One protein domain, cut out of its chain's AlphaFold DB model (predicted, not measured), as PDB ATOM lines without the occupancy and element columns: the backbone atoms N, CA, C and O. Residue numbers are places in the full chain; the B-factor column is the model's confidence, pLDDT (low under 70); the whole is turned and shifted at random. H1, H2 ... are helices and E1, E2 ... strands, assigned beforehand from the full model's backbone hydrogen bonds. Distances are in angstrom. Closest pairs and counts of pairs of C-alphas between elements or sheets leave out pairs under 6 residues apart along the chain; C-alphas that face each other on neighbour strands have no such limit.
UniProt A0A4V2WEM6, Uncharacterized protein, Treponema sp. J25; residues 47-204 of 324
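AT A GLANCE: This is residues 47 to 204 of the 324 residues of an uncharacterized protein of Treponema sp. J25 (UniProt A0A4V2WEM6). A seven-stranded antiparallel sheet curls like part of a barrel, and two helices, H1 and H2, pack on the face inside the curl, about perpendicular to each other at 77 degrees. H2 covers the part of the sheet near E2 and E3, and H1 the part near E6 and E7; the other face has no named helix. The printed part has 158 residues, with named elements in the order E1, E2, H1, H2, E3, E4, E5, E6, E7, which is also the order of the strands across the sheet. The class is mixed, helices and strands, with 74 residues, under half, in named elements. The whole is compact and rounded, with a radius of gyration of the C-alphas of 15.1 A and spans of 43 by 37 by 27 A.

IN THESE COORDINATES: Strand E1 is residues 47 to 49, from C-alpha 47 at (37.067, -47.092, 60.595), and E2 is residues 62 to 66. E3, residues 122 to 129, is 21.2 A long, and E4, residues 139 to 146, is 22.6 A. E5, residues 158 to 168, is 25.1 A long and bends by 89 degrees at residue 165. E6, residues 187 to 195, is 25.3 A long, and E7, residues 198 to 201, ends at C-alpha 201 at (51.618, -43.636, 37.666). Helix H1 is residues 79 to 92, 20.1 A, from C-alpha 79 at (37.256, -38.135, 38.681); H2 is residues 101 to 112, 16.9 A.

HOW THE PARTS SIT: The sheet is twisted, with edge strands E1 and E7. E3 to E7 form a meander, each strand the antiparallel neighbour of the one before. Within hydrogen-bond range are N 48 and O 64 between E1 and E2, 2.8 A; N 65 and O 126 between E2 and E3, 2.8 A; N 141 and O 127 between E3 and E4, 2.7 A; N 144 and O 161 between E4 and E5, 2.8 A; N 160 and O 192 between E5 and E6, 2.8 A; and N 193 and O 200 between E6 and E7, 2.9 A. H1 and H2 are on the same face, forming two layers, helices on one face of a sheet. H1 has a height over the sheet of 8.6 A and runs along the strands, at 11 degrees to E6 on the local plane; the closest C-alphas of H1 and E7 are those of Ser 81 and Val 199, 5.1 A. H2, at a height of 9.8 A, runs along the strands, at 13 degrees to E3 on the local plane; its closest C-alpha pair with E2 is Tyr 110 and Ser 64, 5.7 A. H1 touches H2 with residues 82 to 86 alone, closest at the C-alphas of Leu 86 and Leu 108, 5.9 A, about perpendicular at 77 degrees. Every O i to N i+4 pair is within hydrogen-bond range in H1 and H2.

THE WHOLE: The C-alphas farthest apart are those of Gln 58 and Asp 151, 44.6 A. The printed part has no cut. The links E1 to E2, E2 to H1, E4 to E5 and E5 to E6 are long; in the last, residues 174 to 175 pair antiparallel with residues 167 to 168 of E5. Mean pLDDT of the printed part is 87.3, with residue 172 and residues 177 to 179 under 70.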
ATOM      1  N   VAL A  47      37.339 -45.713  61.016       89.31
ATOM      2  CA  VAL A  47      37.067 -47.092  60.595       89.31
ATOM      3  C   VAL A  47      35.834 -47.108  59.695       89.31
ATOM      4  O   VAL A  47      34.789 -46.574  60.064       89.31
ATOM      5  N   ARG A  48      35.954 -47.715  58.513       89.19
ATOM      6  CA  ARG A  48      34.859 -47.927  57.554       89.19
ATOM      7  C   ARG A  48      34.760 -49.410  57.224       89.19
ATOM      8  O   ARG A  48      35.780 -50.022  56.937       89.19
ATOM      9  N   GLY A  49      33.559 -49.970  57.219       85.06
ATOM     10  CA  GLY A  49      33.334 -51.390  56.947       85.06
ATOM     11  C   GLY A  49      32.318 -51.997  57.902       85.06
ATOM     12  O   GLY A  49      32.018 -51.427  58.949       85.06
ATOM     13  N   ILE A  50      31.772 -53.151  57.519       73.31
ATOM     14  CA  ILE A  50      30.766 -53.875  58.314       73.31
ATOM     15  C   ILE A  50      31.439 -54.698  59.425       73.31
ATOM     16  O   ILE A  50      30.864 -54.901  60.491       73.31
ATOM     17  N   ALA A  51      32.672 -55.156  59.193       72.25
ATOM     18  CA  ALA A  51      33.428 -55.947  60.151       72.25
ATOM     19  C   ALA A  51      34.331 -55.068  61.026       72.25
ATOM     20  O   ALA A  51      35.111 -54.264  60.527       72.25
ATOM     21  N   GLU A  52      34.298 -55.295  62.339       71.81
ATOM     22  CA  GLU A  52      35.221 -54.662  63.297       71.81
ATOM     23  C   GLU A  52      36.633 -55.280  63.269       71.81
ATOM     24  O   GLU A  52      37.576 -54.707  63.809       71.81
ATOM     25  N   ASN A  53      36.784 -56.467  62.666       79.56
ATOM     26  CA  ASN A  53      38.037 -57.218  62.603       79.56
ATOM     27  C   ASN A  53      38.284 -57.726  61.164       79.56
ATOM     28  O   ASN A  53      37.406 -58.419  60.636       79.56
ATOM     29  N   PRO A  54      39.462 -57.453  60.559       81.19
ATOM     30  CA  PRO A  54      39.840 -57.967  59.241       81.19
ATOM     31  C   PRO A  54      39.675 -59.484  59.069       81.19
ATOM     32  O   PRO A  54      39.263 -59.936  58.004       81.19
ATOM     33  N   ASP A  55      39.932 -60.270  60.117       81.88
ATOM     34  CA  ASP A  55      39.867 -61.740  60.076       81.88
ATOM     35  C   ASP A  55      38.433 -62.275  59.931       81.88
ATOM     36  O   ASP A  55      38.223 -63.451  59.637       81.88
ATOM     37  N   LYS A  56      37.427 -61.424  60.166       84.25
ATOM     38  CA  LYS A  56      36.008 -61.782  60.035       84.25
ATOM     39  C   LYS A  56      35.429 -61.447  58.663       84.25
ATOM     40  O   LYS A  56      34.286 -61.829  58.405       84.25
ATOM     41  N   LEU A  57      36.188 -60.750  57.815       86.69
ATOM     42  CA  LEU A  57      35.722 -60.346  56.494       86.69
ATOM     43  C   LEU A  57      35.372 -61.573  55.653       86.69
ATOM     44  O   LEU A  57      36.148 -62.528  55.551       86.69
ATOM     45  N   GLN A  58      34.196 -61.534  55.043       87.31
ATOM     46  CA  GLN A  58      33.783 -62.470  54.008       87.31
ATOM     47  C   GLN A  58      34.298 -62.027  52.636       87.31
ATOM     48  O   GLN A  58      34.801 -60.916  52.463       87.31
ATOM     49  N   SER A  59      34.185 -62.911  51.644       84.88
ATOM     50  CA  SER A  59      34.518 -62.570  50.260       84.88
ATOM     51  C   SER A  59      33.774 -61.306  49.805       84.88
ATOM     52  O   SER A  59      32.576 -61.158  50.053       84.88
ATOM     53  N   GLN A  60      34.491 -60.397  49.141       84.31
ATOM     54  CA  GLN A  60      33.987 -59.100  48.654       84.31
ATOM     55  C   GLN A  60      33.508 -58.115  49.742       84.31
ATOM     56  O   GLN A  60      32.840 -57.118  49.433       84.31
ATOM     57  N   GLU A  61      33.845 -58.359  51.008       91.00
ATOM     58  CA  GLU A  61      33.723 -57.361  52.069       91.00
ATOM     59  C   GLU A  61      35.011 -56.552  52.205       91.00
ATOM     60  O   GLU A  61      36.118 -57.044  51.954       91.00
ATOM     61  N   PHE A  62      34.850 -55.303  52.634       93.56
ATOM     62  CA  PHE A  62      35.945 -54.367  52.817       93.56
ATOM     63  C   PHE A  62      35.975 -53.826  54.245       93.56
ATOM     64  O   PHE A  62      34.940 -53.631  54.888       93.56
ATOM     65  N   LEU A  63      37.181 -53.523  54.710       94.06
ATOM     66  CA  LEU A  63      37.434 -52.751  55.921       94.06
ATOM     67  C   LEU A  63      38.535 -51.743  55.620       94.06
ATOM     68  O   LEU A  63      39.555 -52.099  55.043       94.06
ATOM     69  N   SER A  64      38.352 -50.491  56.011       95.12
ATOM     70  CA  SER A  64      39.367 -49.447  55.917       95.12
ATOM     71  C   SER A  64      39.589 -48.843  57.290       95.12
ATOM     72  O   SER A  64      38.637 -48.499  57.989       95.12
ATOM     73  N   VAL A  65      40.854 -48.727  57.675       94.06
ATOM     74  CA  VAL A  65      41.293 -48.100  58.918       94.06
ATOM     75  C   VAL A  65      42.242 -46.974  58.544       94.06
ATOM     76  O   VAL A  65      43.318 -47.210  57.994       94.06
ATOM     77  N   THR A  66      41.836 -45.740  58.822       93.19
ATOM     78  CA  THR A  66      42.647 -44.538  58.597       93.19
ATOM     79  C   THR A  66      43.217 -44.072  59.922       93.19
ATOM     80  O   THR A  66      42.475 -43.909  60.894       93.19
ATOM     81  N   LEU A  67      44.528 -43.858  59.960       90.06
ATOM     82  CA  LEU A  67      45.207 -43.374  61.154       90.06
ATOM     83  C   LEU A  67      44.792 -41.924  61.456       90.06
ATOM     84  O   LEU A  67      44.564 -41.147  60.525       90.06
ATOM     85  N   PRO A  68      44.677 -41.548  62.742       86.56
ATOM     86  CA  PRO A  68      44.317 -40.191  63.124       86.56
ATOM     87  C   PRO A  68      45.410 -39.206  62.697       86.56
ATOM     88  O   PRO A  68      46.603 -39.447  62.885       86.56
ATOM     89  N   VAL A  69      44.988 -38.074  62.136       86.12
ATOM     90  CA  VAL A  69      45.862 -36.970  61.728       86.12
ATOM     91  C   VAL A  69      45.275 -35.679  62.277       86.12
ATOM     92  O   VAL A  69      44.089 -35.407  62.099       86.12
ATOM     93  N   SER A  70      46.095 -34.862  62.935       84.81
ATOM     94  CA  SER A  70      45.658 -33.560  63.439       84.81
ATOM     95  C   SER A  70      45.326 -32.619  62.276       84.81
ATOM     96  O   SER A  70      46.171 -32.385  61.413       84.81
ATOM     97  N   ASN A  71      44.118 -32.044  62.274       85.56
ATOM     98  CA  ASN A  71      43.623 -31.135  61.228       85.56
ATOM     99  C   ASN A  71      43.814 -31.711  59.809       85.56
ATOM    100  O   ASN A  71      44.609 -31.178  59.022       85.56
ATOM    101  N   PRO A  72      43.135 -32.822  59.477       87.50
ATOM    102  CA  PRO A  72      43.395 -33.536  58.241       87.50
ATOM    103  C   PRO A  72      42.999 -32.694  57.023       87.50
ATOM    104  O   PRO A  72      41.930 -32.085  56.965       87.50
ATOM    105  N   ARG A  73      43.877 -32.690  56.023       90.69
ATOM    106  CA  ARG A  73      43.582 -32.294  54.649       90.69
ATOM    107  C   ARG A  73      43.483 -33.565  53.834       90.69
ATOM    108  O   ARG A  73      44.447 -34.327  53.761       90.69
ATOM    109  N   TYR A  74      42.322 -33.784  53.243       92.19
ATOM    110  CA  TYR A  74      42.057 -34.986  52.474       92.19
ATOM    111  C   TYR A  74      42.471 -34.829  51.016       92.19
ATOM    112  O   TYR A  74      42.467 -33.722  50.474       92.19
ATOM    113  N   LEU A  75      42.827 -35.951  50.393       92.44
ATOM    114  CA  LEU A  75      43.108 -36.042  48.969       92.44
ATOM    115  C   LEU A  75      41.933 -35.458  48.172       92.44
ATOM    116  O   LEU A  75      40.789 -35.885  48.323       92.44
ATOM    117  N   SER A  76      42.236 -34.505  47.298       90.44
ATOM    118  CA  SER A  76      41.295 -33.943  46.335       90.44
ATOM    119  C   SER A  76      41.902 -34.100  44.947       90.44
ATOM    120  O   SER A  76      43.000 -33.612  44.702       90.44
ATOM    121  N   CYS A  77      41.231 -34.855  44.079       91.19
ATOM    122  CA  CYS A  77      41.681 -35.126  42.717       91.19
ATOM    123  C   CYS A  77      40.487 -35.310  41.768       91.19
ATOM    124  O   CYS A  77      39.365 -35.578  42.227       91.19
ATOM    125  N   SER A  78      40.746 -35.160  40.465       91.88
ATOM    126  CA  SER A  78      39.765 -35.314  39.380       91.88
ATOM    127  C   SER A  78      39.098 -36.694  39.382       91.88
ATOM    128  O   SER A  78      39.652 -37.661  39.918       91.88
ATOM    129  N   ALA A  79      37.916 -36.828  38.766       92.94
ATOM    130  CA  ALA A  79      37.256 -38.135  38.681       92.94
ATOM    131  C   ALA A  79      38.140 -39.143  37.930       92.94
ATOM    132  O   ALA A  79      38.240 -40.302  38.339       92.94
ATOM    133  N   TRP A  80      38.849 -38.671  36.900       91.44
ATOM    134  CA  TRP A  80      39.809 -39.482  36.158       91.44
ATOM    135  C   TRP A  80      40.954 -39.983  37.036       91.44
ATOM    136  O   TRP A  80      41.251 -41.174  37.031       91.44
ATOM    137  N   SER A  81      41.545 -39.122  37.867       92.25
ATOM    138  CA  SER A  81      42.610 -39.530  38.793       92.25
ATOM    139  C   SER A  81      42.151 -40.604  39.778       92.25
ATOM    140  O   SER A  81      42.887 -41.552  40.051       92.25
ATOM    141  N   LYS A  82      40.910 -40.508  40.267       93.75
ATOM    142  CA  LYS A  82      40.303 -41.545  41.113       93.75
ATOM    143  C   LYS A  82      40.151 -42.871  40.362       93.75
ATOM    144  O   LYS A  82      40.491 -43.920  40.909       93.75
ATOM    145  N   ALA A  83      39.681 -42.827  39.115       92.50
ATOM    146  CA  ALA A  83      39.569 -44.011  38.265       92.50
ATOM    147  C   ALA A  83      40.946 -44.646  37.988       92.50
ATOM    148  O   ALA A  83      41.083 -45.857  38.145       92.50
ATOM    149  N   LYS A  84      41.984 -43.846  37.698       91.06
ATOM    150  CA  LYS A  84      43.370 -44.326  37.519       91.06
ATOM    151  C   LYS A  84      43.895 -45.043  38.759       91.06
ATOM    152  O   LYS A  84      44.408 -46.151  38.633       91.06
ATOM    153  N   ILE A  85      43.723 -44.454  39.950       93.81
ATOM    154  CA  ILE A  85      44.122 -45.090  41.218       93.81
ATOM    155  C   ILE A  85      43.505 -46.484  41.326       93.81
ATOM    156  O   ILE A  85      44.216 -47.463  41.556       93.81
ATOM    157  N   LEU A  86      42.187 -46.582  41.134       94.75
ATOM    158  CA  LEU A  86      41.494 -47.863  41.202       94.75
ATOM    159  C   LEU A  86      42.005 -48.833  40.136       94.75
ATOM    160  O   LEU A  86      42.313 -49.972  40.466       94.75
ATOM    161  N   SER A  87      42.115 -48.395  38.883       91.44
ATOM    162  CA  SER A  87      42.518 -49.247  37.762       91.44
ATOM    163  C   SER A  87      43.926 -49.823  37.950       91.44
ATOM    164  O   SER A  87      44.116 -51.031  37.778       91.44
ATOM    165  N   SER A  88      44.894 -49.023  38.415       91.25
ATOM    166  CA  SER A  88      46.241 -49.519  38.733       91.25
ATOM    167  C   SER A  88      46.231 -50.488  39.917       91.25
ATOM    168  O   SER A  88      46.885 -51.527  39.850       91.25
ATOM    169  N   VAL A  89      45.461 -50.215  40.980       92.94
ATOM    170  CA  VAL A  89      45.335 -51.140  42.125       92.94
ATOM    171  C   VAL A  89      44.694 -52.462  41.693       92.94
ATOM    172  O   VAL A  89      45.209 -53.531  42.020       92.94
ATOM    173  N   LEU A  90      43.606 -52.416  40.922       91.94
ATOM    174  CA  LEU A  90      42.936 -53.613  40.414       91.94
ATOM    175  C   LEU A  90      43.855 -54.430  39.501       91.94
ATOM    176  O   LEU A  90      43.859 -55.657  39.591       91.94
ATOM    177  N   SER A  91      44.639 -53.769  38.649       88.44
ATOM    178  CA  SER A  91      45.556 -54.433  37.717       88.44
ATOM    179  C   SER A  91      46.747 -55.054  38.449       88.44
ATOM    180  O   SER A  91      47.007 -56.245  38.279       88.44
ATOM    181  N   SER A  92      47.402 -54.291  39.332       88.12
ATOM    182  CA  SER A  92      48.543 -54.755  40.140       88.12
ATOM    183  C   SER A  92      48.175 -55.947  41.025       88.12
ATOM    184  O   SER A  92      48.977 -56.853  41.228       88.12
ATOM    185  N   LEU A  93      46.927 -56.003  41.499       89.06
ATOM    186  CA  LEU A  93      46.454 -57.066  42.385       89.06
ATOM    187  C   LEU A  93      45.625 -58.140  41.675       89.06
ATOM    188  O   LEU A  93      45.170 -59.066  42.345       89.06
ATOM    189  N   LYS A  94      45.430 -58.055  40.350       87.19
ATOM    190  CA  LYS A  94      44.559 -58.940  39.544       87.19
ATOM    191  C   LYS A  94      43.130 -59.073  40.100       87.19
ATOM    192  O   LYS A  94      42.589 -60.168  40.215       87.19
ATOM    193  N   LEU A  95      42.519 -57.956  40.486       88.56
ATOM    194  CA  LEU A  95      41.175 -57.902  41.082       88.56
ATOM    195  C   LEU A  95      40.057 -57.624  40.067       88.56
ATOM    196  O   LEU A  95      38.886 -57.603  40.441       88.56
ATOM    197  N   HIS A  96      40.390 -57.389  38.793       87.81
ATOM    198  CA  HIS A  96      39.397 -57.051  37.766       87.81
ATOM    199  C   HIS A  96      38.327 -58.123  37.567       87.81
ATOM    200  O   HIS A  96      37.170 -57.768  37.357       87.81
ATOM    201  N   GLU A  97      38.706 -59.396  37.647       84.31
ATOM    202  CA  GLU A  97      37.807 -60.548  37.475       84.31
ATOM    203  C   GLU A  97      37.147 -60.987  38.794       84.31
ATOM    204  O   GLU A  97      36.115 -61.648  38.786       84.31
ATOM    205  N   GLU A  98      37.720 -60.583  39.930       87.31
ATOM    206  CA  GLU A  98      37.323 -61.032  41.274       87.31
ATOM    207  C   GLU A  98      36.203 -60.176  41.879       87.31
ATOM    208  O   GLU A  98      35.442 -60.623  42.739       87.31
ATOM    209  N   LEU A  99      36.125 -58.909  41.464       89.38
ATOM    210  CA  LEU A  99      35.195 -57.928  42.011       89.38
ATOM    211  C   LEU A  99      34.143 -57.537  40.975       89.38
ATOM    212  O   LEU A  99      34.463 -57.190  39.838       89.38
ATOM    213  N   SER A 100      32.878 -57.497  41.397       89.31
ATOM    214  CA  SER A 100      31.807 -56.891  40.598       89.31
ATOM    215  C   SER A 100      32.026 -55.382  40.419       89.31
ATOM    216  O   SER A 100      32.764 -54.756  41.181       89.31
ATOM    217  N   ARG A 101      31.360 -54.755  39.440       88.56
ATOM    218  CA  ARG A 101      31.484 -53.303  39.183       88.56
ATOM    219  C   ARG A 101      31.142 -52.461  40.407       88.56
ATOM    220  O   ARG A 101      31.867 -51.525  40.742       88.56
ATOM    221  N   GLU A 102      30.076 -52.828  41.104       90.25
ATOM    222  CA  GLU A 102      29.630 -52.185  42.337       90.25
ATOM    223  C   GLU A 102      30.706 -52.292  43.417       90.25
ATOM    224  O   GLU A 102      31.000 -51.306  44.090       90.25
ATOM    225  N   LYS A 103      31.344 -53.462  43.535       92.69
ATOM    226  CA  LYS A 103      32.415 -53.704  44.503       92.69
ATOM    227  C   LYS A 103      33.717 -53.004  44.139       92.69
ATOM    228  O   LYS A 103      34.407 -52.535  45.038       92.69
ATOM    229  N   LYS A 104      34.022 -52.831  42.851       93.38
ATOM    230  CA  LYS A 104      35.128 -51.974  42.390       93.38
ATOM    231  C   LYS A 104      34.891 -50.508  42.781       93.38
ATOM    232  O   LYS A 104      35.802 -49.856  43.286       93.38
ATOM    233  N   PHE A 105      33.666 -49.997  42.614       92.94
ATOM    234  CA  PHE A 105      33.312 -48.638  43.048       92.94
ATOM    235  C   PHE A 105      33.320 -48.484  44.573       92.94
ATOM    236  O   PHE A 105      33.778 -47.466  45.086       92.94
ATOM    237  N   GLU A 106      32.846 -49.492  45.307       93.75
ATOM    238  CA  GLU A 106      32.933 -49.508  46.767       93.75
ATOM    239  C   GLU A 106      34.399 -49.481  47.222       93.75
ATOM    240  O   GLU A 106      34.769 -48.607  48.001       93.75
ATOM    241  N   LEU A 107      35.262 -50.337  46.661       95.31
ATOM    242  CA  LEU A 107      36.695 -50.356  46.967       95.31
ATOM    243  C   LEU A 107      37.353 -48.987  46.750       95.31
ATOM    244  O   LEU A 107      38.152 -48.566  47.586       95.31
ATOM    245  N   LEU A 108      36.998 -48.262  45.682       95.56
ATOM    246  CA  LEU A 108      37.501 -46.905  45.450       95.56
ATOM    247  C   LEU A 108      37.258 -45.996  46.663       95.56
ATOM    248  O   LEU A 108      38.195 -45.362  47.143       95.56
ATOM    249  N   SER A 109      36.040 -45.978  47.210       93.25
ATOM    250  CA  SER A 109      35.727 -45.180  48.405       93.25
ATOM    251  C   SER A 109      36.625 -45.554  49.591       93.25
ATOM    252  O   SER A 109      37.168 -44.680  50.268       93.25
ATOM    253  N   TYR A 110      36.860 -46.850  49.810       95.25
ATOM    254  CA  TYR A 110      37.704 -47.330  50.909       95.25
ATOM    255  C   TYR A 110      39.176 -46.961  50.720       95.25
ATOM    256  O   TYR A 110      39.866 -46.713  51.713       95.25
ATOM    257  N   LEU A 111      39.647 -46.891  49.472       95.94
ATOM    258  CA  LEU A 111      41.007 -46.481  49.135       95.94
ATOM    259  C   LEU A 111      41.215 -44.980  49.363       95.94
ATOM    260  O   LEU A 111      42.157 -44.607  50.062       95.94
ATOM    261  N   ILE A 112      40.342 -44.115  48.835       93.94
ATOM    262  CA  ILE A 112      40.675 -42.685  48.669       93.94
ATOM    263  C   ILE A 112      39.796 -41.686  49.426       93.94
ATOM    264  O   ILE A 112      40.255 -40.570  49.680       93.94
ATOM    265  N   ASP A 113      38.566 -42.028  49.812       90.88
ATOM    266  CA  ASP A 113      37.701 -41.048  50.478       90.88
ATOM    267  C   ASP A 113      38.260 -40.724  51.858       90.88
ATOM    268  O   ASP A 113      38.622 -41.630  52.606       90.88
ATOM    269  N   GLU A 114      38.338 -39.441  52.204       90.00
ATOM    270  CA  GLU A 114      38.969 -38.975  53.448       90.00
ATOM    271  C   GLU A 114      40.407 -39.499  53.641       90.00
ATOM    272  O   GLU A 114      40.857 -39.684  54.770       90.00
ATOM    273  N   LEU A 115      41.148 -39.777  52.562       93.38
ATOM    274  CA  LEU A 115      42.560 -40.149  52.665       93.38
ATOM    275  C   LEU A 115      43.384 -38.905  53.039       93.38
ATOM    276  O   LEU A 115      43.432 -37.968  52.238       93.38
ATOM    277  N   PRO A 116      44.022 -38.836  54.221       92.38
ATOM    278  CA  PRO A 116      44.764 -37.650  54.624       92.38
ATOM    279  C   PRO A 116      46.086 -37.561  53.855       92.38
ATOM    280  O   PRO A 116      46.865 -38.511  53.828       92.38
ATOM    281  N   VAL A 117      46.357 -36.402  53.254       90.38
ATOM    282  CA  VAL A 117      47.581 -36.155  52.465       90.38
ATOM    283  C   VAL A 117      48.586 -35.248  53.166       90.38
ATOM    284  O   VAL A 117      49.725 -35.117  52.727       90.38
ATOM    285  N   ASN A 118      48.181 -34.612  54.265       87.19
ATOM    286  CA  ASN A 118      49.048 -33.805  55.127       87.19
ATOM    287  C   ASN A 118      49.538 -34.561  56.371       87.19
ATOM    288  O   ASN A 118      50.047 -33.930  57.297       87.19
ATOM    289  N   ALA A 119      49.353 -35.881  56.414       80.50
ATOM    290  CA  ALA A 119      49.928 -36.715  57.457       80.50
ATOM    291  C   ALA A 119      51.469 -36.644  57.421       80.50
ATOM    292  O   ALA A 119      52.039 -36.347  56.364       80.50
ATOM    293  N   PRO A 120      52.158 -36.930  58.542       83.06
ATOM    294  CA  PRO A 120      53.584 -37.226  58.509       83.06
ATOM    295  C   PRO A 120      53.879 -38.321  57.479       83.06
ATOM    296  O   PRO A 120      53.090 -39.255  57.338       83.06
ATOM    297  N   ASP A 121      55.010 -38.200  56.785       90.25
ATOM    298  CA  ASP A 121      55.429 -39.165  55.770       90.25
ATOM    299  C   ASP A 121      55.406 -40.595  56.338       90.25
ATOM    300  O   ASP A 121      56.077 -40.894  57.332       90.25
ATOM    301  N   GLY A 122      54.628 -41.480  55.714       91.25
ATOM    302  CA  GLY A 122      54.440 -42.841  56.207       91.25
ATOM    303  C   GLY A 122      53.077 -43.440  55.876       91.25
ATOM    304  O   GLY A 122      52.345 -42.950  55.019       91.25
ATOM    305  N   LEU A 123      52.761 -44.543  56.559       92.50
ATOM    306  CA  LEU A 123      51.471 -45.224  56.469       92.50
ATOM    307  C   LEU A 123      50.362 -44.310  56.996       92.50
ATOM    308  O   LEU A 123      50.467 -43.812  58.113       92.50
ATOM    309  N   VAL A 124      49.284 -44.154  56.231       94.69
ATOM    310  CA  VAL A 124      48.111 -43.364  56.643       94.69
ATOM    311  C   VAL A 124      46.828 -44.183  56.689       94.69
ATOM    312  O   VAL A 124      45.903 -43.841  57.425       94.69
ATOM    313  N   ARG A 125      46.751 -45.266  55.910       95.19
ATOM    314  CA  ARG A 125      45.548 -46.092  55.809       95.19
ATOM    315  C   ARG A 125      45.885 -47.545  55.512       95.19
ATOM    316  O   ARG A 125      46.817 -47.836  54.768       95.19
ATOM    317  N   GLN A 126      45.084 -48.443  56.064       95.19
ATOM    318  CA  GLN A 126      45.067 -49.861  55.724       95.19
ATOM    319  C   GLN A 126      43.682 -50.216  55.199       95.19
ATOM    320  O   GLN A 126      42.682 -49.912  55.849       95.19
ATOM    321  N   VAL A 127      43.628 -50.847  54.032       95.94
ATOM    322  CA  VAL A 127      42.404 -51.370  53.428       95.94
ATOM    323  C   VAL A 127      42.526 -52.881  53.340       95.94
ATOM    324  O   VAL A 127      43.532 -53.397  52.868       95.94
ATOM    325  N   TYR A 128      41.504 -53.585  53.792       93.69
ATOM    326  CA  TYR A 128      41.418 -55.033  53.765       93.69
ATOM    327  C   TYR A 128      40.311 -55.449  52.809       93.69
ATOM    328  O   TYR A 128      39.212 -54.894  52.857       93.69
ATOM    329  N   VAL A 129      40.600 -56.441  51.974       92.00
ATOM    330  CA  VAL A 129      39.643 -57.084  51.075       92.00
ATOM    331  C   VAL A 129      39.511 -58.551  51.479       92.00
ATOM    332  O   VAL A 129      40.511 -59.266  51.558       92.00
ATOM    333  N   GLY A 130      38.300 -58.996  51.803       86.56
ATOM    334  CA  GLY A 130      38.081 -60.275  52.484       86.56
ATOM    335  C   GLY A 130      38.343 -61.537  51.652       86.56
ATOM    336  O   GLY A 130      37.973 -61.612  50.484       86.56
ATOM    337  N   GLN A 131      38.933 -62.543  52.314       79.12
ATOM    338  CA  GLN A 131      39.132 -63.934  51.861       79.12
ATOM    339  C   GLN A 131      39.820 -64.097  50.493       79.12
ATOM    340  O   GLN A 131      39.298 -64.763  49.604       79.12
ATOM    341  N   PHE A 132      41.018 -63.525  50.347       81.88
ATOM    342  CA  PHE A 132      41.803 -63.567  49.101       81.88
ATOM    343  C   PHE A 132      42.920 -64.619  49.072       81.88
ATOM    344  O   PHE A 132      43.481 -64.877  48.008       81.88
ATOM    345  N   PHE A 133      43.259 -65.207  50.220       78.44
ATOM    346  CA  PHE A 133      44.326 -66.204  50.356       78.44
ATOM    347  C   PHE A 133      43.755 -67.590  50.671       78.44
ATOM    348  O   PHE A 133      42.662 -67.709  51.227       78.44
ATOM    349  N   GLU A 134      44.526 -68.645  50.389       75.25
ATOM    350  CA  GLU A 134      44.133 -70.047  50.636       75.25
ATOM    351  C   GLU A 134      43.721 -70.314  52.092       75.25
ATOM    352  O   GLU A 134      42.785 -71.062  52.369       75.25
ATOM    353  N   ASN A 135      44.380 -69.649  53.040       77.88
ATOM    354  CA  ASN A 135      44.073 -69.727  54.467       77.88
ATOM    355  C   ASN A 135      42.896 -68.821  54.894       77.88
ATOM    356  O   ASN A 135      42.715 -68.587  56.088       77.88
ATOM    357  N   LYS A 136      42.130 -68.284  53.936       80.12
ATOM    358  CA  LYS A 136      41.026 -67.328  54.126       80.12
ATOM    359  C   LYS A 136      41.427 -66.001  54.781       80.12
ATOM    360  O   LYS A 136      40.569 -65.304  55.312       80.12
ATOM    361  N   SER A 137      42.704 -65.623  54.718       84.19
ATOM    362  CA  SER A 137      43.142 -64.289  55.151       84.19
ATOM    363  C   SER A 137      42.700 -63.199  54.163       84.19
ATOM    364  O   SER A 137      42.506 -63.485  52.974       84.19
ATOM    365  N   PRO A 138      42.544 -61.945  54.619       88.94
ATOM    366  CA  PRO A 138      42.270 -60.819  53.737       88.94
ATOM    367  C   PRO A 138      43.515 -60.366  52.954       88.94
ATOM    368  O   PRO A 138      44.655 -60.486  53.415       88.94
ATOM    369  N   LEU A 139      43.275 -59.784  51.780       91.75
ATOM    370  CA  LEU A 139      44.221 -58.929  51.061       91.75
ATOM    371  C   LEU A 139      44.340 -57.605  51.793       91.75
ATOM    372  O   LEU A 139      43.375 -56.856  51.882       91.75
ATOM    373  N   GLU A 140      45.522 -57.334  52.328       93.25
ATOM    374  CA  GLU A 140      45.855 -56.067  52.964       93.25
ATOM    375  C   GLU A 140      46.502 -55.152  51.926       93.25
ATOM    376  O   GLU A 140      47.448 -55.559  51.254       93.25
ATOM    377  N   ILE A 141      46.022 -53.914  51.831       95.06
ATOM    378  CA  ILE A 141      46.586 -52.816  51.049       95.06
ATOM    379  C   ILE A 141      46.932 -51.691  52.024       95.06
ATOM    380  O   ILE A 141      46.061 -51.067  52.633       95.06
ATOM    381  N   ARG A 142      48.223 -51.417  52.169       95.00
ATOM    382  CA  ARG A 142      48.770 -50.305  52.943       95.00
ATOM    383  C   ARG A 142      48.951 -49.100  52.043       95.00
ATOM    384  O   ARG A 142      49.618 -49.194  51.019       95.00
ATOM    385  N   ILE A 143      48.392 -47.970  52.453       96.44
ATOM    386  CA  ILE A 143      48.487 -46.709  51.726       96.44
ATOM    387  C   ILE A 143      49.395 -45.776  52.510       96.44
ATOM    388  O   ILE A 143      49.075 -45.381  53.636       96.44
ATOM    389  N   GLY A 144      50.534 -45.448  51.913       95.06
ATOM    390  CA  GLY A 144      51.466 -44.454  52.417       95.06
ATOM    391  C   GLY A 144      51.411 -43.164  51.610       95.06
ATOM    392  O   GLY A 144      51.198 -43.190  50.396       95.06
ATOM    393  N   VAL A 145      51.620 -42.042  52.291       94.62
ATOM    394  CA  VAL A 145      51.748 -40.720  51.672       94.62
ATOM    395  C   VAL A 145      53.110 -40.158  52.041       94.62
ATOM    396  O   VAL A 145      53.477 -40.149  53.214       94.62
ATOM    397  N   PHE A 146      53.857 -39.699  51.041       93.25
ATOM    398  CA  PHE A 146      55.230 -39.234  51.215       93.25
ATOM    399  C   PHE A 146      55.475 -37.914  50.499       93.25
ATOM    400  O   PHE A 146      54.850 -37.602  49.480       93.25
ATOM    401  N   THR A 147      56.422 -37.146  51.021       91.94
ATOM    402  CA  THR A 147      56.893 -35.913  50.405       91.94
ATOM    403  C   THR A 147      58.103 -36.226  49.523       91.94
ATOM    404  O   THR A 147      59.057 -36.842  50.002       91.94
ATOM    405  N   PRO A 148      58.119 -35.816  48.240       88.50
ATOM    406  CA  PRO A 148      59.302 -35.982  47.406       88.50
ATOM    407  C   PRO A 148      60.531 -35.318  48.027       88.50
ATOM    408  O   PRO A 148      60.464 -34.202  48.549       88.50
ATOM    409  N   GLY A 149      61.680 -35.989  47.928       88.44
ATOM    410  CA  GLY A 149      62.957 -35.410  48.334       88.44
ATOM    411  C   GLY A 149      63.293 -34.151  47.527       88.44
ATOM    412  O   GLY A 149      62.854 -33.980  46.389       88.44
ATOM    413  N   LYS A 150      64.126 -33.270  48.093       87.81
ATOM    414  CA  LYS A 150      64.552 -32.020  47.429       87.81
ATOM    415  C   LYS A 150      65.181 -32.275  46.052       87.81
ATOM    416  O   LYS A 150      64.918 -31.522  45.111       87.81
ATOM    417  N   ASP A 151      65.908 -33.384  45.941       86.56
ATOM    418  CA  ASP A 151      66.625 -33.819  44.740       86.56
ATOM    419  C   ASP A 151      65.796 -34.747  43.837       86.56
ATOM    420  O   ASP A 151      66.328 -35.329  42.893       86.56
ATOM    421  N   ALA A 152      64.491 -34.909  44.100       82.94
ATOM    422  CA  ALA A 152      63.620 -35.698  43.237       82.94
ATOM    423  C   ALA A 152      63.594 -35.101  41.822       82.94
ATOM    424  O   ALA A 152      63.282 -33.918  41.632       82.94
ATOM    425  N   THR A 153      63.918 -35.948  40.841       79.06
ATOM    426  CA  THR A 153      63.954 -35.603  39.414       79.06
ATOM    427  C   THR A 153      62.582 -35.188  38.895       79.06
ATOM    428  O   THR A 153      62.482 -34.305  38.050       79.06
ATOM    429  N   ILE A 154      61.527 -35.818  39.412       77.94
ATOM    430  CA  ILE A 154      60.144 -35.481  39.095       77.94
ATOM    431  C   ILE A 154      59.583 -34.681  40.265       77.94
ATOM    432  O   ILE A 154      59.660 -35.113  41.417       77.94
ATOM    433  N   LYS A 155      59.054 -33.493  39.969       81.75
ATOM    434  CA  LYS A 155      58.395 -32.646  40.961       81.75
ATOM    435  C   LYS A 155      56.945 -33.089  41.114       81.75
ATOM    436  O   LYS A 155      56.236 -33.232  40.127       81.75
ATOM    437  N   SER A 156      56.526 -33.287  42.356       88.38
ATOM    438  CA  SER A 156      55.144 -33.575  42.712       88.38
ATOM    439  C   SER A 156      54.823 -33.002  44.088       88.38
ATOM    440  O   SER A 156      55.727 -32.650  44.850       88.38
ATOM    441  N   ASP A 157      53.537 -32.899  44.405       90.12
ATOM    442  CA  ASP A 157      53.078 -32.446  45.715       90.12
ATOM    443  C   ASP A 157      53.232 -33.562  46.751       90.12
ATOM    444  O   ASP A 157      53.689 -33.327  47.874       90.12
ATOM    445  N   LYS A 158      52.869 -34.788  46.351       92.69
ATOM    446  CA  LYS A 158      52.999 -36.017  47.141       92.69
ATOM    447  C   LYS A 158      53.333 -37.222  46.269       92.69
ATOM    448  O   LYS A 158      53.157 -37.203  45.048       92.69
ATOM    449  N   ILE A 159      53.805 -38.274  46.928       92.81
ATOM    450  CA  ILE A 159      53.905 -39.634  46.402       92.81
ATOM    451  C   ILE A 159      52.905 -40.484  47.185       92.81
ATOM    452  O   ILE A 159      52.924 -40.487  48.418       92.81
ATOM    453  N   LEU A 160      52.033 -41.179  46.466       94.81
ATOM    454  CA  LEU A 160      51.086 -42.145  47.007       94.81
ATOM    455  C   LEU A 160      51.640 -43.545  46.747       94.81
ATOM    456  O   LEU A 160      51.985 -43.879  45.614       94.81
ATOM    457  N   VAL A 161      51.729 -44.359  47.793       95.06
ATOM    458  CA  VAL A 161      52.239 -45.731  47.706       95.06
ATOM    459  C   VAL A 161      51.161 -46.680  48.192       95.06
ATOM    460  O   VAL A 161      50.767 -46.610  49.353       95.06
ATOM    461  N   PHE A 162      50.707 -47.576  47.323       95.06
ATOM    462  CA  PHE A 162      49.774 -48.649  47.650       95.06
ATOM    463  C   PHE A 162      50.561 -49.954  47.650       95.06
ATOM    464  O   PHE A 162      50.946 -50.437  46.592       95.06
ATOM    465  N   MET A 163      50.833 -50.513  48.820       93.19
ATOM    466  CA  MET A 163      51.613 -51.741  48.973       93.19
ATOM    467  C   MET A 163      50.714 -52.837  49.520       93.19
ATOM    468  O   MET A 163      50.091 -52.649  50.565       93.19
ATOM    469  N   SER A 164      50.647 -53.979  48.844       93.06
ATOM    470  CA  SER A 164      49.815 -55.091  49.302       93.06
ATOM    471  C   SER A 164      50.608 -56.208  49.970       93.06
ATOM    472  O   SER A 164      51.824 -56.301  49.824       93.06
ATOM    473  N   ASN A 165      49.918 -57.105  50.671       91.19
ATOM    474  CA  ASN A 165      50.499 -58.355  51.162       91.19
ATOM    475  C   ASN A 165      50.521 -59.488  50.112       91.19
ATOM    476  O   ASN A 165      50.870 -60.625  50.448       91.19
ATOM    477  N   ALA A 166      50.177 -59.196  48.852       89.50
ATOM    478  CA  ALA A 166      50.383 -60.108  47.733       89.50
ATOM    479  C   ALA A 166      51.830 -60.001  47.226       89.50
ATOM    480  O   ALA A 166      52.408 -58.913  47.209       89.50
ATOM    481  N   LEU A 167      52.430 -61.131  46.850       87.94
ATOM    482  CA  LEU A 167      53.820 -61.182  46.389       87.94
ATOM    483  C   LEU A 167      53.892 -61.185  44.862       87.94
ATOM    484  O   LEU A 167      53.026 -61.757  44.201       87.94
ATOM    485  N   LEU A 168      54.950 -60.588  44.321       84.00
ATOM    486  CA  LEU A 168      55.294 -60.679  42.906       84.00
ATOM    487  C   LEU A 168      56.116 -61.953  42.666       84.00
ATOM    488  O   LEU A 168      57.187 -62.147  43.243       84.00
ATOM    489  N   GLY A 169      55.599 -62.848  41.830       79.50
ATOM    490  CA  GLY A 169      56.312 -64.021  41.337       79.50
ATOM    491  C   GLY A 169      57.317 -63.666  40.240       79.50
ATOM    492  O   GLY A 169      57.373 -62.537  39.752       79.50
ATOM    493  N   LYS A 170      58.125 -64.650  39.831       72.50
ATOM    494  CA  LYS A 170      59.241 -64.444  38.885       72.50
ATOM    495  C   LYS A 170      58.799 -63.937  37.511       72.50
ATOM    496  O   LYS A 170      59.550 -63.196  36.885       72.50
ATOM    497  N   ASP A 171      57.581 -64.281  37.103       72.75
ATOM    498  CA  ASP A 171      57.003 -63.910  35.809       72.75
ATOM    499  C   ASP A 171      55.969 -62.772  35.932       72.75
ATOM    500  O   ASP A 171      55.122 -62.588  35.060       72.75
ATOM    501  N   GLY A 172      55.986 -62.024  37.044       68.50
ATOM    502  CA  GLY A 172      54.983 -60.991  37.336       68.50
ATOM    503  C   GLY A 172      53.618 -61.557  37.747       68.50
ATOM    504  O   GLY A 172      52.626 -60.832  37.818       68.50
ATOM    505  N   GLU A 173      53.538 -62.861  38.018       79.69
ATOM    506  CA  GLU A 173      52.351 -63.468  38.611       79.69
ATOM    507  C   GLU A 173      52.121 -62.949  40.037       79.69
ATOM    508  O   GLU A 173      53.062 -62.699  40.782       79.69
ATOM    509  N   ILE A 174      50.857 -62.788  40.430       79.19
ATOM    510  CA  ILE A 174      50.512 -62.352  41.783       79.19
ATOM    511  C   ILE A 174      50.309 -63.591  42.645       79.19
ATOM    512  O   ILE A 174      49.331 -64.321  42.483       79.19
ATOM    513  N   LEU A 175      51.236 -63.819  43.570       78.50
ATOM    514  CA  LEU A 175      51.219 -64.949  44.487       78.50
ATOM    515  C   LEU A 175      50.430 -64.583  45.748       78.50
ATOM    516  O   LEU A 175      50.923 -63.908  46.659       78.50
ATOM    517  N   ARG A 176      49.194 -65.086  45.823       73.19
ATOM    518  CA  ARG A 176      48.275 -64.924  46.962       73.19
ATOM    519  C   ARG A 176      48.345 -66.105  47.947       73.19
ATOM    520  O   ARG A 176      47.323 -66.586  48.425       73.19
ATOM    521  N   GLY A 177      49.554 -66.593  48.243       56.84
ATOM    522  CA  GLY A 177      49.773 -67.749  49.135       56.84
ATOM    523  C   GLY A 177      50.475 -67.435  50.465       56.84
ATOM    524  O   GLY A 177      50.301 -68.162  51.437       56.84
ATOM    525  N   GLY A 178      51.266 -66.355  50.533       60.00
ATOM    526  CA  GLY A 178      52.148 -66.075  51.681       60.00
ATOM    527  C   GLY A 178      51.740 -64.900  52.576       60.00
ATOM    528  O   GLY A 178      52.128 -64.876  53.743       60.00
ATOM    529  N   GLY A 179      50.981 -63.932  52.048       61.78
ATOM    530  CA  GLY A 179      50.314 -62.872  52.817       61.78
ATOM    531  C   GLY A 179      51.217 -61.957  53.651       61.78
ATOM    532  O   GLY A 179      50.732 -61.353  54.608       61.78
ATOM    533  N   LYS A 180      52.518 -61.853  53.346       72.38
ATOM    534  CA  LYS A 180      53.455 -60.998  54.092       72.38
ATOM    535  C   LYS A 180      53.865 -59.786  53.274       72.38
ATOM    536  O   LYS A 180      54.233 -59.902  52.109       72.38
ATOM    537  N   ILE A 181      53.861 -58.642  53.941       80.44
ATOM    538  CA  ILE A 181      54.469 -57.410  53.452       80.44
ATOM    539  C   ILE A 181      55.945 -57.451  53.846       80.44
ATOM    540  O   ILE A 181      56.263 -57.470  55.036       80.44
ATOM    541  N   ILE A 182      56.816 -57.538  52.845       78.12
ATOM    542  CA  ILE A 182      58.271 -57.642  52.962       78.12
ATOM    543  C   ILE A 182      58.889 -56.294  52.587       78.12
ATOM    544  O   ILE A 182      59.467 -55.628  53.442       78.12
ATOM    545  N   ASP A 183      58.730 -55.883  51.329       81.31
ATOM    546  CA  ASP A 183      59.202 -54.613  50.779       81.31
ATOM    547  C   ASP A 183      58.476 -54.295  49.457       81.31
ATOM    548  O   ASP A 183      57.692 -55.096  48.952       81.31
ATOM    549  N   LEU A 184      58.729 -53.107  48.902       80.25
ATOM    550  CA  LEU A 184      58.064 -52.624  47.689       80.25
ATOM    551  C   LEU A 184      58.375 -53.450  46.432       80.25
ATOM    552  O   LEU A 184      57.536 -53.488  45.538       80.25
ATOM    553  N   ASP A 185      59.547 -54.086  46.362       81.81
ATOM    554  CA  ASP A 185      60.005 -54.817  45.174       81.81
ATOM    555  C   ASP A 185      59.514 -56.275  45.186       81.81
ATOM    556  O   ASP A 185      59.319 -56.889  44.136       81.81
ATOM    557  N   ALA A 186      59.314 -56.841  46.377       83.81
ATOM    558  CA  ALA A 186      58.799 -58.190  46.577       83.81
ATOM    559  C   ALA A 186      57.264 -58.245  46.570       83.81
ATOM    560  O   ALA A 186      56.683 -59.290  46.259       83.81
ATOM    561  N   ASN A 187      56.599 -57.147  46.938       89.38
ATOM    562  CA  ASN A 187      55.146 -57.067  47.016       89.38
ATOM    563  C   ASN A 187      54.521 -56.390  45.800       89.38
ATOM    564  O   ASN A 187      55.069 -55.445  45.237       89.38
ATOM    565  N   ALA A 188      53.310 -56.824  45.452       89.31
ATOM    566  CA  ALA A 188      52.503 -56.155  44.445       89.31
ATOM    567  C   ALA A 188      52.128 -54.762  44.963       89.31
ATOM    568  O   ALA A 188      51.343 -54.621  45.913       89.31
ATOM    569  N   SER A 189      52.765 -53.758  44.364       90.06
ATOM    570  CA  SER A 189      52.726 -52.370  44.800       90.06
ATOM    571  C   SER A 189      52.417 -51.451  43.626       90.06
ATOM    572  O   SER A 189      52.722 -51.762  42.475       90.06
ATOM    573  N   VAL A 190      51.810 -50.308  43.922       91.81
ATOM    574  CA  VAL A 190      51.529 -49.236  42.966       91.81
ATOM    575  C   VAL A 190      52.084 -47.943  43.539       91.81
ATOM    576  O   VAL A 190      51.801 -47.594  44.688       91.81
ATOM    577  N   LEU A 191      52.890 -47.242  42.746       92.50
ATOM    578  CA  LEU A 191      53.483 -45.965  43.117       92.50
ATOM    579  C   LEU A 191      52.963 -44.890  42.171       92.50
ATOM    580  O   LEU A 191      53.117 -44.983  40.954       92.50
ATOM    581  N   MET A 192      52.386 -43.843  42.746       92.88
ATOM    582  CA  MET A 192      51.825 -42.727  41.996       92.88
ATOM    583  C   MET A 192      52.311 -41.397  42.547       92.88
ATOM    584  O   MET A 192      52.636 -41.278  43.730       92.88
ATOM    585  N   ILE A 193      52.310 -40.373  41.704       91.81
ATOM    586  CA  ILE A 193      52.525 -38.991  42.128       91.81
ATOM    587  C   ILE A 193      51.223 -38.206  42.080       91.81
ATOM    588  O   ILE A 193      50.377 -38.455  41.226       91.81
ATOM    589  N   LEU A 194      51.095 -37.234  42.977       91.31
ATOM    590  CA  LEU A 194      50.044 -36.223  42.961       91.31
ATOM    591  C   LEU A 194      50.636 -34.893  42.485       91.31
ATOM    592  O   LEU A 194      51.612 -34.426  43.075       91.31
ATOM    593  N   VAL A 195      50.050 -34.289  41.455       88.31
ATOM    594  CA  VAL A 195      50.408 -32.955  40.949       88.31
ATOM    595  C   VAL A 195      49.124 -32.154  40.774       88.31
ATOM    596  O   VAL A 195      48.316 -32.440  39.890       88.31
ATOM    597  N   GLY A 196      48.909 -31.161  41.633       87.38
ATOM    598  CA  GLY A 196      47.632 -30.468  41.729       87.38
ATOM    599  C   GLY A 196      46.510 -31.445  42.081       87.38
ATOM    600  O   GLY A 196      46.546 -32.101  43.121       87.38
ATOM    601  N   ASP A 197      45.513 -31.540  41.204       87.69
ATOM    602  CA  ASP A 197      44.387 -32.472  41.311       87.69
ATOM    603  C   ASP A 197      44.550 -33.725  40.428       87.69
ATOM    604  O   ASP A 197      43.613 -34.522  40.320       87.69
ATOM    605  N   GLN A 198      45.719 -33.909  39.801       89.31
ATOM    606  CA  GLN A 198      46.005 -35.032  38.912       89.31
ATOM    607  C   GLN A 198      46.921 -36.066  39.560       89.31
ATOM    608  O   GLN A 198      47.871 -35.733  40.271       89.31
ATOM    609  N   VAL A 199      46.658 -37.336  39.263       90.38
ATOM    610  CA  VAL A 199      47.500 -38.462  39.671       90.38
ATOM    611  C   VAL A 199      48.113 -39.129  38.449       90.38
ATOM    612  O   VAL A 199      47.421 -39.401  37.466       90.38
ATOM    613  N   ALA A 200      49.409 -39.420  38.520       87.50
ATOM    614  CA  ALA A 200      50.147 -40.119  37.473       87.50
ATOM    615  C   ALA A 200      50.882 -41.334  38.040       87.50
ATOM    616  O   ALA A 200      51.473 -41.256  39.119       87.50
ATOM    617  N   ASP A 201      50.844 -42.449  37.310       82.75
ATOM    618  CA  ASP A 201      51.618 -43.636  37.666       82.75
ATOM    619  C   ASP A 201      53.098 -43.374  37.390       82.75
ATOM    620  O   ASP A 201      53.471 -42.859  36.329       82.75
ATOM    621  N   THR A 202      53.942 -43.721  38.357       82.12
ATOM    622  CA  THR A 202      55.385 -43.501  38.253       82.12
ATOM    623  C   THR A 202      56.030 -44.240  37.088       82.12
ATOM    624  O   THR A 202      57.062 -43.778  36.598       82.12
ATOM    625  N   GLU A 203      55.417 -45.319  36.596       77.38
ATOM    626  CA  GLU A 203      55.926 -46.058  35.437       77.38
ATOM    627  C   GLU A 203      55.887 -45.251  34.127       77.38
ATOM    628  O   GLU A 203      56.726 -45.461  33.247       77.38
ATOM    629  N   PHE A 204      54.962 -44.290  34.008       75.56
ATOM    630  CA  PHE A 204      54.819 -43.443  32.817       75.56
ATOM    631  C   PHE A 204      55.588 -42.124  32.923       75.56
ATOM    632  O   PHE A 204      55.699 -41.380  31.944       75.56
TER     633      PHE A 204